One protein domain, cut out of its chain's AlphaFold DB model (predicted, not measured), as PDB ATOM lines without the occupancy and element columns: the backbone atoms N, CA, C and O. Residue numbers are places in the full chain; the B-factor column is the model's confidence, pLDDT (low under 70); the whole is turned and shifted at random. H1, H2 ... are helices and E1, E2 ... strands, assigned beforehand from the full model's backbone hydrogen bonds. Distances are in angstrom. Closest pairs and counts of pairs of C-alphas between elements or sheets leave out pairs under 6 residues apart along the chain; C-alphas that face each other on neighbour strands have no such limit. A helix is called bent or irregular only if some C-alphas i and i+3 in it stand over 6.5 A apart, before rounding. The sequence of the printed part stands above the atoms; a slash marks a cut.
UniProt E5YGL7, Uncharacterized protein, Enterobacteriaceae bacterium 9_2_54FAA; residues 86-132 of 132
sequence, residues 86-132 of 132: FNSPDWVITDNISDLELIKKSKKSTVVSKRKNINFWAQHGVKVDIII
ATOM      1  N   PHE A  86      88.083  71.566 149.843       92.94
ATOM      2  CA  PHE A  86      87.714  70.962 148.571       92.94
ATOM      3  C   PHE A  86      88.751  69.932 148.124       92.94
ATOM      4  O   PHE A  86      89.951  70.210 148.071       92.94
ATOM      5  N   ASN A  87      88.268  68.753 147.727       90.88
ATOM      6  CA  ASN A  87      89.115  67.700 147.164       90.88
ATOM      7  C   ASN A  87      89.433  67.974 145.685       90.88
ATOM      8  O   ASN A  87      90.598  68.073 145.317       90.88
ATOM      9  N   SER A  88      88.400  68.127 144.848       94.25
ATOM     10  CA  SER A  88      88.536  68.454 143.421       94.25
ATOM     11  C   SER A  88      87.292  69.212 142.938       94.25
ATOM     12  O   SER A  88      86.320  68.587 142.514       94.25
ATOM     13  N   PRO A  89      87.252  70.550 143.087       95.25
ATOM     14  CA  PRO A  89      86.124  71.344 142.612       95.25
ATOM     15  C   PRO A  89      86.090  71.371 141.077       95.25
ATOM     16  O   PRO A  89      87.123  71.512 140.424       95.25
ATOM     17  N   ASP A  90      84.902  71.279 140.479       96.69
ATOM     18  CA  ASP A  90      84.780  71.318 139.016       96.69
ATOM     19  C   ASP A  90      85.193  72.678 138.447       96.69
ATOM     20  O   ASP A  90      85.894  72.745 137.439       96.69
ATOM     21  N   TRP A  91      84.802  73.764 139.118       97.56
ATOM     22  CA  TRP A  91      85.103  75.120 138.682       97.56
ATOM     23  C   TRP A  91      85.381  76.052 139.861       97.56
ATOM     24  O   TRP A  91      84.574  76.168 140.781       97.56
ATOM     25  N   VAL A  92      86.520  76.742 139.813       97.69
ATOM     26  CA  VAL A  92      86.884  77.810 140.751       97.69
ATOM     27  C   VAL A  92      86.797  79.164 140.058       97.69
ATOM     28  O   VAL A  92      87.436  79.378 139.032       97.69
ATOM     29  N   ILE A  93      86.044  80.095 140.640       97.69
ATOM     30  CA  ILE A  93      86.000  81.500 140.218       97.69
ATOM     31  C   ILE A  93      86.575  82.325 141.371       97.69
ATOM     32  O   ILE A  93      86.051  82.257 142.481       97.69
ATOM     33  N   THR A  94      87.666  83.056 141.148       97.25
ATOM     34  CA  THR A  94      88.348  83.799 142.225       97.25
ATOM     35  C   THR A  94      89.051  85.045 141.708       97.25
ATOM     36  O   THR A  94      89.482  85.095 140.553       97.25
ATOM     37  N   ASP A  95      89.179  86.041 142.584       94.94
ATOM     38  CA  ASP A  95      90.017  87.216 142.386       94.94
ATOM     39  C   ASP A  95      91.272  87.270 143.263       94.94
ATOM     40  O   ASP A  95      92.099  88.185 143.148       94.94
ATOM     41  N   ASN A  96      91.441  86.270 144.126       95.50
ATOM     42  CA  ASN A  96      92.426  86.307 145.184       95.50
ATOM     43  C   ASN A  96      93.617  85.399 144.882       95.50
ATOM     44  O   ASN A  96      93.477  84.192 144.702       95.50
ATOM     45  N   ILE A  97      94.818  85.981 144.910       95.38
ATOM     46  CA  ILE A  97      96.083  85.265 144.699       95.38
ATOM     47  C   ILE A  97      96.297  84.128 145.708       95.38
ATOM     48  O   ILE A  97      96.959  83.144 145.385       95.38
ATOM     49  N   SER A  98      95.698  84.218 146.905       94.75
ATOM     50  CA  SER A  98      95.772  83.155 147.914       94.75
ATOM     51  C   SER A  98      95.090  81.855 147.484       94.75
ATOM     52  O   SER A  98      95.316  80.818 148.097       94.75
ATOM     53  N   ASP A  99      94.236  81.901 146.460       96.31
ATOM     54  CA  ASP A  99      93.427  80.763 146.019       96.31
ATOM     55  C   ASP A  99      94.118  79.949 144.914       96.31
ATOM     56  O   ASP A  99      93.511  79.056 144.326       96.31
ATOM     57  N   LEU A 100      95.404  80.209 144.652       96.75
ATOM     58  CA  LEU A 100      96.201  79.478 143.668       96.75
ATOM     59  C   LEU A 100      96.155  77.956 143.882       96.75
ATOM     60  O   LEU A 100      95.961  77.205 142.929       96.75
ATOM     61  N   GLU A 101      96.287  77.486 145.125       95.69
ATOM     62  CA  GLU A 101      96.216  76.048 145.424       95.69
ATOM     63  C   GLU A 101      94.819  75.469 145.178       95.69
ATOM     64  O   GLU A 101      94.682  74.309 144.793       95.69
ATOM     65  N   LEU A 102      93.767  76.277 145.338       96.06
ATOM     66  CA  LEU A 102      92.406  75.863 145.014       96.06
ATOM     67  C   LEU A 102      92.215  75.750 143.491       96.06
ATOM     68  O   LEU A 102      91.610  74.785 143.028       96.06
ATOM     69  N   ILE A 103      92.798  76.671 142.712       97.19
ATOM     70  CA  ILE A 103      92.832  76.599 141.241       97.19
ATOM     71  C   ILE A 103      93.540  75.323 140.777       97.19
ATOM     72  O   ILE A 103      93.000  74.607 139.938       97.19
ATOM     73  N   LYS A 104      94.706  74.991 141.347       95.69
ATOM     74  CA  LYS A 104      95.472  73.787 140.976       95.69
ATOM     75  C   LYS A 104      94.709  72.479 141.205       95.69
ATOM     76  O   LYS A 104      94.952  71.505 140.502       95.69
ATOM     77  N   LYS A 105      93.793  72.447 142.179       96.19
ATOM     78  CA  LYS A 105      92.924  71.286 142.456       96.19
ATOM     79  C   LYS A 105      91.677  71.224 141.570       96.19
ATOM     80  O   LYS A 105      90.979  70.208 141.571       96.19
ATOM     81  N   SER A 106      91.357  72.315 140.878       96.94
ATOM     82  CA  SER A 106      90.129  72.442 140.099       96.94
ATOM     83  C   SER A 106      90.272  71.903 138.680       96.94
ATOM     84  O   SER A 106      91.360  71.931 138.108       96.94
ATOM     85  N   LYS A 107      89.167  71.447 138.081       96.44
ATOM     86  CA  LYS A 107      89.159  71.057 136.657       96.44
ATOM     87  C   LYS A 107      89.185  72.274 135.732       96.44
ATOM     88  O   LYS A 107      89.743  72.220 134.640       96.44
ATOM     89  N   LYS A 108      88.555  73.365 136.170       96.44
ATOM     90  CA  LYS A 108      88.447  74.636 135.457       96.44
ATOM     91  C   LYS A 108      88.630  75.792 136.432       96.44
ATOM     92  O   LYS A 108      88.105  75.760 137.544       96.44
ATOM     93  N   SER A 109      89.265  76.865 135.978       97.62
ATOM     94  CA  SER A 109      89.303  78.131 136.705       97.62
ATOM     95  C   SER A 109      88.788  79.295 135.861       97.62
ATOM     96  O   SER A 109      88.790  79.259 134.632       97.62
ATOM     97  N   THR A 110      88.287  80.319 136.545       98.38
ATOM     98  CA  THR A 110      88.091  81.657 135.995       98.38
ATOM     99  C   THR A 110      88.710  82.658 136.950       98.38
ATOM    100  O   THR A 110      88.250  82.813 138.083       98.38
ATOM    101  N   VAL A 111      89.766  83.324 136.495       98.31
ATOM    102  CA  VAL A 111      90.491  84.310 137.288       98.31
ATOM    103  C   VAL A 111      90.027  85.707 136.924       98.31
ATOM    104  O   VAL A 111      90.163  86.161 135.786       98.31
ATOM    105  N   VAL A 112      89.513  86.405 137.930       98.00
ATOM    106  CA  VAL A 112      89.181  87.825 137.857       98.00
ATOM    107  C   VAL A 112      90.316  88.593 138.510       98.00
ATOM    108  O   VAL A 112      90.697  88.282 139.625       98.00
ATOM    109  N   SER A 113      90.947  89.564 137.863       96.94
ATOM    110  CA  SER A 113      92.100  90.193 138.503       96.94
ATOM    111  C   SER A 113      92.313  91.647 138.179       96.94
ATOM    112  O   SER A 113      92.118  92.104 137.058       96.94
ATOM    113  N   LYS A 114      92.825  92.358 139.182       95.62
ATOM    114  CA  LYS A 114      93.379  93.692 138.990       95.62
ATOM    115  C   LYS A 114      94.662  93.605 138.184       95.62
ATOM    116  O   LYS A 114      95.462  92.691 138.385       95.62
ATOM    117  N   ARG A 115      94.925  94.625 137.362       95.56
ATOM    118  CA  ARG A 115      96.134  94.695 136.518       95.56
ATOM    119  C   ARG A 115      97.434  94.403 137.275       95.56
ATOM    120  O   ARG A 115      98.289  93.688 136.765       95.56
ATOM    121  N   LYS A 116      97.549  94.882 138.518       95.81
ATOM    122  CA  LYS A 116      98.730  94.675 139.374       95.81
ATOM    123  C   LYS A 116      99.053  93.203 139.678       95.81
ATOM    124  O   LYS A 116     100.203  92.894 139.960       95.81
ATOM    125  N   ASN A 117      98.065  92.309 139.614       96.69
ATOM    126  CA  ASN A 117      98.225  90.891 139.944       96.69
ATOM    127  C   ASN A 117      98.391  90.002 138.699       96.69
ATOM    128  O   ASN A 117      98.623  88.808 138.843       96.69
ATOM    129  N   ILE A 118      98.312  90.550 137.480       96.25
ATOM    130  CA  ILE A 118      98.435  89.762 136.238       96.25
ATOM    131  C   ILE A 118      99.775  89.015 136.189       96.25
ATOM    132  O   ILE A 118      99.806  87.831 135.859       96.25
ATOM    133  N   ASN A 119     100.865  89.677 136.585       96.81
ATOM    134  CA  ASN A 119     102.194  89.063 136.599       96.81
ATOM    135  C   ASN A 119     102.272  87.873 137.563       96.81
ATOM    136  O   ASN A 119     102.900  86.874 137.226       96.81
ATOM    137  N   PHE A 120     101.604  87.947 138.721       97.81
ATOM    138  CA  PHE A 120     101.541  86.827 139.660       97.81
ATOM    139  C   PHE A 120     100.899  85.602 139.000       97.81
ATOM    140  O   PHE A 120     101.455  84.510 139.063       97.81
ATOM    141  N   TRP A 121      99.758  85.775 138.329       97.69
ATOM    142  CA  TRP A 121      99.068  84.662 137.675       97.69
ATOM    143  C   TRP A 121      99.887  84.069 136.528       97.69
ATOM    144  O   TRP A 121     100.052  82.851 136.461       97.69
ATOM    145  N   ALA A 122     100.482  84.926 135.694       96.75
ATOM    146  CA  ALA A 122     101.324  84.499 134.582       96.75
ATOM    147  C   ALA A 122     102.538  83.674 135.049       96.75
ATOM    148  O   ALA A 122     102.832  82.635 134.462       96.75
ATOM    149  N   GLN A 123     103.197  84.083 136.139       97.62
ATOM    150  CA  GLN A 123     104.320  83.344 136.735       97.62
ATOM    151  C   GLN A 123     103.931  81.944 137.227       97.62
ATOM    152  O   GLN A 123     104.782  81.061 137.288       97.62
ATOM    153  N   HIS A 124     102.653  81.724 137.540       97.38
ATOM    154  CA  HIS A 124     102.128  80.431 137.977       97.38
ATOM    155  C   HIS A 124     101.400  79.666 136.861       97.38
ATOM    156  O   HIS A 124     100.702  78.694 137.144       97.38
ATOM    157  N   GLY A 125     101.542  80.092 135.600       96.56
ATOM    158  CA  GLY A 125     100.913  79.434 134.453       96.56
ATOM    159  C   GLY A 125      99.389  79.573 134.412       96.56
ATOM    160  O   GLY A 125      98.720  78.790 133.741       96.56
ATOM    161  N   VAL A 126      98.826  80.553 135.123       97.25
ATOM    162  CA  VAL A 126      97.384  80.808 135.175       97.25
ATOM    163  C   VAL A 126      97.054  82.028 134.318       97.25
ATOM    164  O   VAL A 126      97.613  83.110 134.497       97.25
ATOM    165  N   LYS A 127      96.124  81.863 133.374       96.00
ATOM    166  CA  LYS A 127      95.612  82.967 132.558       96.00
ATOM    167  C   LYS A 127      94.586  83.776 133.359       96.00
ATOM    168  O   LYS A 127      93.760  83.204 134.058       96.00
ATOM    169  N   VAL A 128      94.626  85.102 133.224       97.69
ATOM    170  CA  VAL A 128      93.562  85.991 133.717       97.69
ATOM    171  C   VAL A 128      92.454  86.073 132.668       97.69
ATOM    172  O   VAL A 128      92.731  86.374 131.505       97.69
ATOM    173  N   ASP A 129      91.214  85.822 133.079       97.88
ATOM    174  CA  ASP A 129      90.046  85.797 132.192       97.88
ATOM    175  C   ASP A 129      89.307  87.135 132.168       97.88
ATOM    176  O   ASP A 129      88.821  87.562 131.123       97.88
ATOM    177  N   ILE A 130      89.228  87.807 133.321       97.19
ATOM    178  CA  ILE A 130      88.501  89.069 133.492       97.19
ATOM    179  C   ILE A 130      89.421  90.064 134.200       97.19
ATOM    180  O   ILE A 130      89.967  89.759 135.257       97.19
ATOM    181  N   ILE A 131      89.584  91.264 133.641       95.69
ATOM    182  CA  ILE A 131      90.372  92.339 134.259       95.69
ATOM    183  C   ILE A 131      89.423  93.351 134.904       95.69
ATOM    184  O   ILE A 131      88.515  93.839 134.231       95.69
ATOM    185  N   ILE A 132      89.656  93.668 136.182       92.38
ATOM    186  CA  ILE A 132      88.882  94.635 136.988       92.38
ATOM    187  C   ILE A 132      89.758  95.708 137.641       92.38
ATOM    188  O   ILE A 132      91.005  95.562 137.644       92.38
TER     189      ILE A 132
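AT A GLANCE: This is residues 86 to 132 of the 132 residues of an uncharacterized protein of Enterobacteriaceae bacterium 9_2_54FAA (UniProt E5YGL7). A small parallel pair of strands, E1 and E2, has helix H1 folded back over one face, while H2 folds back on that same side near the end of E2. The last stretch, after H2, returns to the side of E2 away from E1, where residues 130 to 131 pair with E2. The printed part has 47 residues, with two named strands and two named helices in the order E1, H1, E2, H2, in the mixed class, helices and strands. It is compact, with a radius of gyration of the C-alphas of 9.9 A, and its elongated outline spans 30 by 18 by 14 A.

IN THESE COORDINATES: E2, residues 108 to 113, is the longest strand, 16.3 A from first to last C-alpha. E1, residues 91 to 94, is 9.9 A long and begins at C-alpha 91, at (85.103, 75.120, 138.682). H1, residues 97 to 105, is 14.5 A long and begins at C-alpha 97, at (96.083, 85.265, 144.699). H2, residues 115 to 123, is 14.0 A long and ends at C-alpha 123, at (104.320, 83.344, 136.735). Both helices are irregular: C-alphas 98 and 101 in H1 are 7.5 A apart, and C-alphas 116 and 119 in H2 are 7.2 A apart.

HOW THE PARTS SIT: E1 and E2 are parallel neighbours, with 10 degrees between their directions. The C-alphas of Val 92 and Ser 109 face each other at 4.7 A. N 92 and O 108 are within hydrogen-bond range at 2.9 A, as are N 110 and O 92 at 2.8 A. E1, H1 and E2 form a strand-helix-strand unit, two parallel neighbour strands with a helix between them along the chain, and its crossover is right-handed. The closest C-alphas of E1 and H1 are those of Val 92 and Ile 103, at 6.1 A. The closest of H1 and E2 are those of Ile 103 and Ser 109, at 5.9 A. Residues 112 to 113 of E2 also pair with residues 130 to 131, parallel. H1 and H2 only just touch, with 3 pairs of C-alphas within 8 A, the closest being those of Ile 97 and Phe 120 at 7.6 A. They run the same way at a steep tilt of 38 degrees, only just past shallow. E1 and H2 are apart. Of the O i to N i+4 pairs, 3 of 5 are within hydrogen-bond range in H1 and 3 of 5 in H2.

THE WHOLE: The two C-alphas farthest apart are those of Asn 87 and Arg 115, at 29.9 A. The printed part has no cut, and it ends at Ile 132, the chain's last residue. The links E1 to H1, H1 to E2 and E2 to H2 are tight. The mean pLDDT of the printed part is 96.3, and no printed residue is under 70.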